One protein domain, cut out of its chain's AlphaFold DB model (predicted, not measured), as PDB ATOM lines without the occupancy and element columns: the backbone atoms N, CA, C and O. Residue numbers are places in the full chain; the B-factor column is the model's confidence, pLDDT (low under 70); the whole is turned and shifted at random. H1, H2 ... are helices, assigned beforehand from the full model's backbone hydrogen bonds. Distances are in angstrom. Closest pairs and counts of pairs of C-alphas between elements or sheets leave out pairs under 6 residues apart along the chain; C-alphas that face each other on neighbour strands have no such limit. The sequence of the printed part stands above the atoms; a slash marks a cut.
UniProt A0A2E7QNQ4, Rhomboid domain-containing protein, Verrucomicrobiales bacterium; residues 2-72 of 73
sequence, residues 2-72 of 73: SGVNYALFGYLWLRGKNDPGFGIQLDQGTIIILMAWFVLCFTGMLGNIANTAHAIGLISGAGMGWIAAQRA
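This is residues 2 to 72 of the 73 residues of the protein "Rhomboid domain-containing protein" of Verrucomicrobiales bacterium (UniProt A0A2E7QNQ4). Three helices make an elongated up-and-down bundle, each running against the one before it: H1 packs closely along the longest helix, H3, while H2 slants away from H3 in a narrow V that comes together near Phe 42 and Asn 51. H1 lies in the opening of this V, and H2 has few contacts with either partner. The printed part has 71 residues with three named helices in the order H1, H2, H3, no named strand, and the class is all helix. The whole is compact, with a radius of gyration of the C-alphas of 12.8 A, and spans 41 by 22 by 12 A, only just elongated.

H1 covers residues 2 to 18, 24.2 A from first to last C-alpha, and begins with C-alpha 2 at (76.213, 191.441, -35.935). H2 covers residues 28 to 42, 21.5 A, beginning with C-alpha 28 at (71.864, 192.893, -16.415). H3 covers residues 51 to 71, 30.3 A, and ends with C-alpha 71 at (56.496, 175.787, -25.098).

H1 and H3 touch and run the same way at a shallow tilt of 28 degrees; their closest C-alphas, those of Ala 7 and Gly 61, are 3.9 A apart. H1 and H2 are close but not clearly touching, with the closest C-alphas, those of Trp 13 and Ile 31, 7.7 A apart. They run opposite ways at a steep tilt of 37 degrees, only just past shallow. H2 and H3 form a helical hairpin and only just touch, with 3 pairs of C-alphas within 8 A, through residues 38 to 42 and 51 to 54 alone. Their closest C-alphas, those of Phe 42 and Asn 51, are 6.4 A apart, and they run opposite ways at a shallow tilt of 34 degrees, only just short of steep. In H1, H2 and H3 every O i to N i+4 pair is within hydrogen-bond range.

The two C-alphas farthest apart, those of Gly 47 and Ala 72, are 41.1 A apart. The printed part has no cut, and both links, H1 to H2 and H2 to H3, are short. The mean pLDDT of the printed part is 97.1, and no printed residue is under 70.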
ATOM      1  N   SER A   2      76.842 190.752 -37.079       94.06
ATOM      2  CA  SER A   2      76.213 191.441 -35.935       94.06
ATOM      3  C   SER A   2      74.681 191.325 -35.854       94.06
ATOM      4  O   SER A   2      74.160 191.218 -34.752       94.06
ATOM      5  N   GLY A   3      73.953 191.231 -36.975       97.25
ATOM      6  CA  GLY A   3      72.510 190.927 -36.949       97.25
ATOM      7  C   GLY A   3      72.177 189.561 -36.330       97.25
ATOM      8  O   GLY A   3      71.252 189.454 -35.530       97.25
ATOM      9  N   VAL A   4      72.986 188.533 -36.616       98.00
ATOM     10  CA  VAL A   4      72.855 187.200 -35.993       98.00
ATOM     11  C   VAL A   4      73.152 187.275 -34.496       98.00
ATOM     12  O   VAL A   4      72.436 186.672 -33.702       98.00
ATOM     13  N   ASN A   5      74.148 188.068 -34.089       98.06
ATOM     14  CA  ASN A   5      74.442 188.278 -32.670       98.06
ATOM     15  C   ASN A   5      73.268 188.950 -31.943       98.06
ATOM     16  O   ASN A   5      72.942 188.541 -30.833       98.06
ATOM     17  N   TYR A   6      72.595 189.923 -32.567       98.44
ATOM     18  CA  TYR A   6      71.384 190.524 -32.000       98.44
ATOM     19  C   TYR A   6      70.216 189.537 -31.923       98.44
ATOM     20  O   TYR A   6      69.467 189.575 -30.948       98.44
ATOM     21  N   ALA A   7      70.093 188.613 -32.880       98.69
ATOM     22  CA  ALA A   7      69.124 187.523 -32.787       98.69
ATOM     23  C   ALA A   7      69.430 186.567 -31.629       98.69
ATOM     24  O   ALA A   7      68.540 186.257 -30.839       98.69
ATOM     25  N   LEU A   8      70.686 186.146 -31.469       98.50
ATOM     26  CA  LEU A   8      71.090 185.310 -30.340       98.50
ATOM     27  C   LEU A   8      70.849 186.025 -29.007       98.50
ATOM     28  O   LEU A   8      70.263 185.447 -28.096       98.50
ATOM     29  N   PHE A   9      71.248 187.292 -28.910       98.56
ATOM     30  CA  PHE A   9      71.004 188.120 -27.734       98.56
ATOM     31  C   PHE A   9      69.508 188.196 -27.393       98.56
ATOM     32  O   PHE A   9      69.130 187.872 -26.269       98.56
ATOM     33  N   GLY A  10      68.650 188.553 -28.356       98.62
ATOM     34  CA  GLY A  10      67.202 188.616 -28.148       98.62
ATOM     35  C   GLY A  10      66.613 187.275 -27.709       98.62
ATOM     36  O   GLY A  10      65.805 187.231 -26.780       98.62
ATOM     37  N   TYR A  11      67.064 186.178 -28.329       98.69
ATOM     38  CA  TYR A  11      66.640 184.824 -27.979       98.69
ATOM     39  C   TYR A  11      67.002 184.478 -26.537       98.69
ATOM     40  O   TYR A  11      66.120 184.115 -25.762       98.69
ATOM     41  N   LEU A  12      68.276 184.620 -26.161       98.38
ATOM     42  CA  LEU A  12      68.759 184.289 -24.819       98.38
ATOM     43  C   LEU A  12      68.106 185.171 -23.755       98.38
ATOM     44  O   LEU A  12      67.733 184.672 -22.695       98.38
ATOM     45  N   TRP A  13      67.912 186.457 -24.054       98.38
ATOM     46  CA  TRP A  13      67.277 187.388 -23.133       98.38
ATOM     47  C   TRP A  13      65.840 186.971 -22.808       98.38
ATOM     48  O   TRP A  13      65.495 186.802 -21.638       98.38
ATOM     49  N   LEU A  14      64.995 186.777 -23.824       98.12
ATOM     50  CA  LEU A  14      63.587 186.448 -23.599       98.12
ATOM     51  C   LEU A  14      63.376 184.994 -23.192       98.12
ATOM     52  O   LEU A  14      62.507 184.754 -22.355       98.12
ATOM     53  N   ARG A  15      64.166 184.045 -23.708       98.19
ATOM     54  CA  ARG A  15      64.088 182.648 -23.270       98.19
ATOM     55  C   ARG A  15      64.452 182.533 -21.792       98.19
ATOM     56  O   ARG A  15      63.607 182.126 -21.006       98.19
ATOM     57  N   GLY A  16      65.649 182.977 -21.403       97.00
ATOM     58  CA  GLY A  16      66.136 182.866 -20.025       97.00
ATOM     59  C   GLY A  16      65.291 183.621 -18.999       97.00
ATOM     60  O   GLY A  16      65.121 183.167 -17.868       97.00
ATOM     61  N   LYS A  17      64.704 184.758 -19.397       96.31
ATOM     62  CA  LYS A  17      63.798 185.531 -18.537       96.31
ATOM     63  C   LYS A  17      62.444 184.848 -18.314       96.31
ATOM     64  O   LYS A  17      61.852 185.034 -17.256       96.31
ATOM     65  N   ASN A  18      61.919 184.120 -19.305       97.00
ATOM     66  CA  ASN A  18      60.553 183.573 -19.261       97.00
ATOM     67  C   ASN A  18      60.479 182.066 -18.981       97.00
ATOM     68  O   ASN A  18      59.373 181.566 -18.757       97.00
ATOM     69  N   ASP A  19      61.620 181.379 -18.994       97.00
ATOM     70  CA  ASP A  19      61.783 179.957 -18.704       97.00
ATOM     71  C   ASP A  19      62.971 179.747 -17.738       97.00
ATOM     72  O   ASP A  19      64.119 179.647 -18.181       97.00
ATOM     73  N   PRO A  20      62.719 179.678 -16.414       91.81
ATOM     74  CA  PRO A  20      63.754 179.409 -15.413       91.81
ATOM     75  C   PRO A  20      64.447 178.047 -15.579       91.81
ATOM     76  O   PRO A  20      65.578 177.885 -15.126       91.81
ATOM     77  N   GLY A  21      63.795 177.079 -16.237       95.12
ATOM     78  CA  GLY A  21      64.353 175.753 -16.511       95.12
ATOM     79  C   GLY A  21      65.380 175.741 -17.645       95.12
ATOM     80  O   GLY A  21      66.121 174.771 -17.783       95.12
ATOM     81  N   PHE A  22      65.478 176.820 -18.431       96.31
ATOM     82  CA  PHE A  22      66.416 176.932 -19.551       96.31
ATOM     83  C   PHE A  22      67.894 176.912 -19.124       96.31
ATOM     84  O   PHE A  22      68.763 176.585 -19.929       96.31
ATOM     85  N   GLY A  23      68.200 177.286 -17.876       95.00
ATOM     86  CA  GLY A  23      69.558 177.238 -17.317       95.00
ATOM     87  C   GLY A  23      70.525 178.320 -17.818       95.00
ATOM     88  O   GLY A  23      71.646 178.401 -17.327       95.00
ATOM     89  N   ILE A  24      70.103 179.178 -18.754       96.44
ATOM     90  CA  ILE A  24      70.881 180.329 -19.234       96.44
ATOM     91  C   ILE A  24      70.100 181.610 -18.962       96.44
ATOM     92  O   ILE A  24      68.967 181.762 -19.415       96.44
ATOM     93  N   GLN A  25      70.733 182.560 -18.278       95.50
ATOM     94  CA  GLN A  25      70.226 183.916 -18.094       95.50
ATOM     95  C   GLN A  25      71.326 184.920 -18.411       95.50
ATOM     96  O   GLN A  25      72.479 184.735 -18.025       95.50
ATOM     97  N   LEU A  26      70.963 185.979 -19.131       97.38
ATOM     98  CA  LEU A  26      71.868 187.098 -19.348       97.38
ATOM     99  C   LEU A  26      71.897 187.965 -18.095       97.38
ATOM    100  O   LEU A  26      70.844 188.303 -17.550       97.38
ATOM    101  N   ASP A  27      73.093 188.351 -17.666       97.50
ATOM    102  CA  ASP A  27      73.238 189.335 -16.608       97.50
ATOM    103  C   ASP A  27      72.784 190.724 -17.090       97.50
ATOM    104  O   ASP A  27      72.786 191.051 -18.284       97.50
ATOM    105  N   GLN A  28      72.393 191.562 -16.132       97.31
ATOM    106  CA  GLN A  28      71.864 192.893 -16.415       97.31
ATOM    107  C   GLN A  28      72.888 193.797 -17.122       97.31
ATOM    108  O   GLN A  28      72.498 194.624 -17.946       97.31
ATOM    109  N   GLY A  29      74.184 193.636 -16.837       98.44
ATOM    110  CA  GLY A  29      75.254 194.403 -17.470       98.44
ATOM    111  C   GLY A  29      75.359 194.098 -18.960       98.44
ATOM    112  O   GLY A  29      75.356 195.020 -19.774       98.44
ATOM    113  N   THR A  30      75.345 192.816 -19.331       98.00
ATOM    114  CA  THR A  30      75.341 192.381 -20.736       98.00
ATOM    115  C   THR A  30      74.140 192.937 -21.501       98.00
ATOM    116  O   THR A  30      74.303 193.461 -22.605       98.00
ATOM    117  N   ILE A  31      72.938 192.889 -20.913       98.38
ATOM    118  CA  ILE A  31      71.729 193.458 -21.533       98.38
ATOM    119  C   ILE A  31      71.900 194.965 -21.760       98.38
ATOM    120  O   ILE A  31      71.640 195.452 -22.861       98.38
ATOM    121  N   ILE A  32      72.361 195.704 -20.744       98.62
ATOM    122  CA  ILE A  32      72.567 197.155 -20.837       98.62
ATOM    123  C   ILE A  32      73.596 197.490 -21.918       98.62
ATOM    124  O   ILE A  32      73.326 198.351 -22.749       98.62
ATOM    125  N   ILE A  33      74.741 196.806 -21.945       98.38
ATOM    126  CA  ILE A  33      75.809 197.062 -22.921       98.38
ATOM    127  C   ILE A  33      75.302 196.831 -24.344       98.38
ATOM    128  O   ILE A  33      75.495 197.688 -25.205       98.38
ATOM    129  N   LEU A  34      74.622 195.710 -24.603       98.00
ATOM    130  CA  LEU A  34      74.126 195.390 -25.943       98.00
ATOM    131  C   LEU A  34      72.993 196.325 -26.385       98.00
ATOM    132  O   LEU A  34      72.926 196.681 -27.559       98.00
ATOM    133  N   MET A  35      72.140 196.788 -25.468       98.25
ATOM    134  CA  MET A  35      71.111 197.788 -25.784       98.25
ATOM    135  C   MET A  35      71.687 199.189 -25.988       98.25
ATOM    136  O   MET A  35      71.293 199.880 -26.925       98.25
ATOM    137  N   ALA A  36      72.653 199.605 -25.169       98.25
ATOM    138  CA  ALA A  36      73.343 200.875 -25.349       98.25
ATOM    139  C   ALA A  36      74.120 200.895 -26.672       98.25
ATOM    140  O   ALA A  36      74.040 201.869 -27.418       98.25
ATOM    141  N   TRP A  37      74.806 199.798 -27.005       97.69
ATOM    142  CA  TRP A  37      75.497 199.642 -28.284       97.69
ATOM    143  C   TRP A  37      74.526 199.684 -29.468       97.69
ATOM    144  O   TRP A  37      74.808 200.344 -30.465       97.69
ATOM    145  N   PHE A  38      73.354 199.050 -29.346       97.44
ATOM    146  CA  PHE A  38      72.300 199.119 -30.359       97.44
ATOM    147  C   PHE A  38      71.888 200.563 -30.631       97.44
ATOM    148  O   PHE A  38      71.951 201.014 -31.770       97.44
ATOM    149  N   VAL A  39      71.545 201.315 -29.583       97.62
ATOM    150  CA  VAL A  39      71.165 202.729 -29.713       97.62
ATOM    151  C   VAL A  39      72.312 203.550 -30.302       97.62
ATOM    152  O   VAL A  39      72.084 204.339 -31.217       97.62
ATOM    153  N   LEU A  40      73.550 203.324 -29.851       97.75
ATOM    154  CA  LEU A  40      74.737 204.006 -30.361       97.75
ATOM    155  C   LEU A  40      74.909 203.805 -31.873       97.75
ATOM    156  O   LEU A  40      75.152 204.777 -32.589       97.75
ATOM    157  N   CYS A  41      74.721 202.585 -32.384       96.06
ATOM    158  CA  CYS A  41      74.789 202.304 -33.819       96.06
ATOM    159  C   CYS A  41      73.727 203.066 -34.634       96.06
ATOM    160  O   CYS A  41      73.995 203.433 -35.779       96.06
ATOM    161  N   PHE A  42      72.558 203.365 -34.055       94.06
ATOM    162  CA  PHE A  42      71.501 204.157 -34.703       94.06
ATOM    163  C   PHE A  42      71.781 205.665 -34.744       94.06
ATOM    164  O   PHE A  42      71.193 206.358 -35.569       94.06
ATOM    165  N   THR A  43      72.692 206.180 -33.913       94.62
ATOM    166  CA  THR A  43      73.010 207.623 -33.879       94.62
ATOM    167  C   THR A  43      73.771 208.126 -35.109       94.62
ATOM    168  O   THR A  43      73.864 209.332 -35.317       94.62
ATOM    169  N   GLY A  44      74.368 207.228 -35.901       92.38
ATOM    170  CA  GLY A  44      75.231 207.583 -37.033       92.38
ATOM    171  C   GLY A  44      76.657 208.000 -36.649       92.38
ATOM    172  O   GLY A  44      77.501 208.134 -37.532       92.38
ATOM    173  N   MET A  45      76.976 208.123 -35.353       94.44
ATOM    174  CA  MET A  45      78.326 208.482 -34.880       94.44
ATOM    175  C   MET A  45      79.403 207.453 -35.260       94.44
ATOM    176  O   MET A  45      80.585 207.777 -35.296       94.44
ATOM    177  N   LEU A  46      78.998 206.215 -35.557       93.56
ATOM    178  CA  LEU A  46      79.882 205.111 -35.945       93.56
ATOM    179  C   LEU A  46      79.920 204.875 -37.468       93.56
ATOM    180  O   LEU A  46      80.413 203.844 -37.921       93.56
ATOM    181  N   GLY A  47      79.390 205.810 -38.263       93.62
ATOM    182  CA  GLY A  47      79.275 205.675 -39.714       93.62
ATOM    183  C   GLY A  47      78.067 204.841 -40.150       93.62
ATOM    184  O   GLY A  47      77.082 204.701 -39.422       93.62
ATOM    185  N   ASN A  48      78.119 204.309 -41.375       92.88
ATOM    186  CA  ASN A  48      77.002 203.571 -41.962       92.88
ATOM    187  C   ASN A  48      76.934 202.136 -41.413       92.88
ATOM    188  O   ASN A  48      77.639 201.239 -41.879       92.88
ATOM    189  N   ILE A  49      76.075 201.927 -40.417       95.50
ATOM    190  CA  ILE A  49      75.797 200.615 -39.833       95.50
ATOM    191  C   ILE A  49      74.492 200.065 -40.407       95.50
ATOM    192  O   ILE A  49      73.487 200.767 -40.497       95.50
ATOM    193  N   ALA A  50      74.477 198.769 -40.738       95.50
ATOM    194  CA  ALA A  50      73.288 198.040 -41.187       95.50
ATOM    195  C   ALA A  50      72.292 197.787 -40.032       95.50
ATOM    196  O   ALA A  50      71.978 196.649 -39.682       95.50
ATOM    197  N   ASN A  51      71.794 198.865 -39.435       96.69
ATOM    198  CA  ASN A  51      70.936 198.889 -38.253       96.69
ATOM    199  C   ASN A  51      69.624 198.112 -38.436       96.69
ATOM    200  O   ASN A  51      69.150 197.461 -37.505       96.69
ATOM    201  N   THR A  52      69.085 198.072 -39.657       97.31
ATOM    202  CA  THR A  52      67.933 197.225 -40.001       97.31
ATOM    203  C   THR A  52      68.217 195.744 -39.738       97.31
ATOM    204  O   THR A  52      67.362 195.039 -39.207       97.31
ATOM    205  N   ALA A  53      69.429 195.264 -40.038       97.75
ATOM    206  CA  ALA A  53      69.804 193.878 -39.774       97.75
ATOM    207  C   ALA A  53      69.915 193.591 -38.266       97.75
ATOM    208  O   ALA A  53      69.564 192.497 -37.827       97.75
ATOM    209  N   HIS A  54      70.369 194.561 -37.461       98.12
ATOM    210  CA  HIS A  54      70.363 194.440 -35.995       98.12
ATOM    211  C   HIS A  54      68.943 194.397 -35.446       98.12
ATOM    212  O   HIS A  54      68.643 193.524 -34.642       98.12
ATOM    213  N   ALA A  55      68.069 195.296 -35.904       98.19
ATOM    214  CA  ALA A  55      66.694 195.386 -35.428       98.19
ATOM    215  C   ALA A  55      65.887 194.128 -35.774       98.19
ATOM    216  O   ALA A  55      65.270 193.531 -34.894       98.19
ATOM    217  N   ILE A  56      65.942 193.680 -37.033       98.44
ATOM    218  CA  ILE A  56      65.264 192.452 -37.470       98.44
ATOM    219  C   ILE A  56      65.844 191.239 -36.738       98.44
ATOM    220  O   ILE A  56      65.084 190.388 -36.273       98.44
ATOM    221  N   GLY A  57      67.169 191.171 -36.585       98.62
ATOM    222  CA  GLY A  57      67.830 190.139 -35.789       98.62
ATOM    223  C   GLY A  57      67.288 190.099 -34.363       98.62
ATOM    224  O   GLY A  57      66.734 189.088 -33.946       98.62
ATOM    225  N   LEU A  58      67.353 191.222 -33.646       98.56
ATOM    226  CA  LEU A  58      66.869 191.350 -32.273       98.56
ATOM    227  C   LEU A  58      65.407 190.926 -32.127       98.56
ATOM    228  O   LEU A  58      65.108 190.093 -31.277       98.56
ATOM    229  N   ILE A  59      64.513 191.467 -32.959       98.69
ATOM    230  CA  ILE A  59      63.071 191.191 -32.900       98.69
ATOM    231  C   ILE A  59      62.782 189.716 -33.196       98.69
ATOM    232  O   ILE A  59      62.017 189.083 -32.468       98.69
ATOM    233  N   SER A  60      63.397 189.148 -34.237       98.69
ATOM    234  CA  SER A  60      63.197 187.737 -34.590       98.69
ATOM    235  C   SER A  60      63.710 186.801 -33.495       98.69
ATOM    236  O   SER A  60      62.987 185.901 -33.067       98.69
ATOM    237  N   GLY A  61      64.914 187.050 -32.979       98.69
ATOM    238  CA  GLY A  61      65.495 186.314 -31.862       98.69
ATOM    239  C   GLY A  61      64.635 186.378 -30.606       98.69
ATOM    240  O   GLY A  61      64.285 185.345 -30.040       98.69
ATOM    241  N   ALA A  62      64.232 187.589 -30.222       98.69
ATOM    242  CA  ALA A  62      63.324 187.865 -29.116       98.69
ATOM    243  C   ALA A  62      62.010 187.079 -29.225       98.69
ATOM    244  O   ALA A  62      61.629 186.364 -28.295       98.69
ATOM    245  N   GLY A  63      61.344 187.167 -30.380       98.75
ATOM    246  CA  GLY A  63      60.104 186.443 -30.647       98.75
ATOM    247  C   GLY A  63      60.286 184.930 -30.541       98.75
ATOM    248  O   GLY A  63      59.513 184.264 -29.853       98.75
ATOM    249  N   MET A  64      61.344 184.383 -31.146       98.69
ATOM    250  CA  MET A  64      61.658 182.954 -31.051       98.69
ATOM    251  C   MET A  64      61.961 182.517 -29.613       98.69
ATOM    252  O   MET A  64      61.457 181.483 -29.183       98.69
ATOM    253  N   GLY A  65      62.740 183.295 -28.856       98.44
ATOM    254  CA  GLY A  65      63.070 183.002 -27.459       98.44
ATOM    255  C   GLY A  65      61.829 182.977 -26.570       98.44
ATOM    256  O   GLY A  65      61.661 182.061 -25.764       98.44
ATOM    257  N   TRP A  66      60.916 183.925 -26.780       98.50
ATOM    258  CA  TRP A  66      59.629 183.966 -26.091       98.50
ATOM    259  C   TRP A  66      58.733 182.776 -26.451       98.50
ATOM    260  O   TRP A  66      58.261 182.092 -25.545       98.50
ATOM    261  N   ILE A  67      58.540 182.472 -27.742       98.62
ATOM    262  CA  ILE A  67      57.753 181.303 -28.186       98.62
ATOM    263  C   ILE A  67      58.314 180.029 -27.561       98.62
ATOM    264  O   ILE A  67      57.572 179.183 -27.065       98.62
ATOM    265  N   ALA A  68      59.636 179.890 -27.582       98.19
ATOM    266  CA  ALA A  68      60.300 178.717 -27.063       98.19
ATOM    267  C   ALA A  68      60.110 178.611 -25.532       98.19
ATOM    268  O   ALA A  68      59.847 177.512 -25.050       98.19
ATOM    269  N   ALA A  69      60.149 179.726 -24.790       97.50
ATOM    270  CA  ALA A  69      59.825 179.743 -23.360       97.50
ATOM    271  C   ALA A  69      58.380 179.302 -23.079       97.50
ATOM    272  O   ALA A  69      58.157 178.513 -22.170       97.50
ATOM    273  N   GLN A  70      57.404 179.757 -23.875       97.44
ATOM    274  CA  GLN A  70      56.001 179.348 -23.698       97.44
ATOM    275  C   GLN A  70      55.783 177.852 -23.934       97.44
ATOM    276  O   GLN A  70      54.909 177.265 -23.315       97.44
ATOM    277  N   ARG A  71      56.574 177.231 -24.818       96.56
ATOM    278  CA  ARG A  71      56.496 175.787 -25.098       96.56
ATOM    279  C   ARG A  71      57.138 174.907 -24.025       96.56
ATOM    280  O   ARG A  71      56.940 173.701 -24.067       96.56
ATOM    281  N   ALA A  72      57.963 175.482 -23.154       92.69
ATOM    282  CA  ALA A  72      58.677 174.756 -22.103       92.69
ATOM    283  C   ALA A  72      58.033 174.890 -20.717       92.69
ATOM    284  O   ALA A  72      58.521 174.286 -19.765       92.69
TER     285      ALA A  72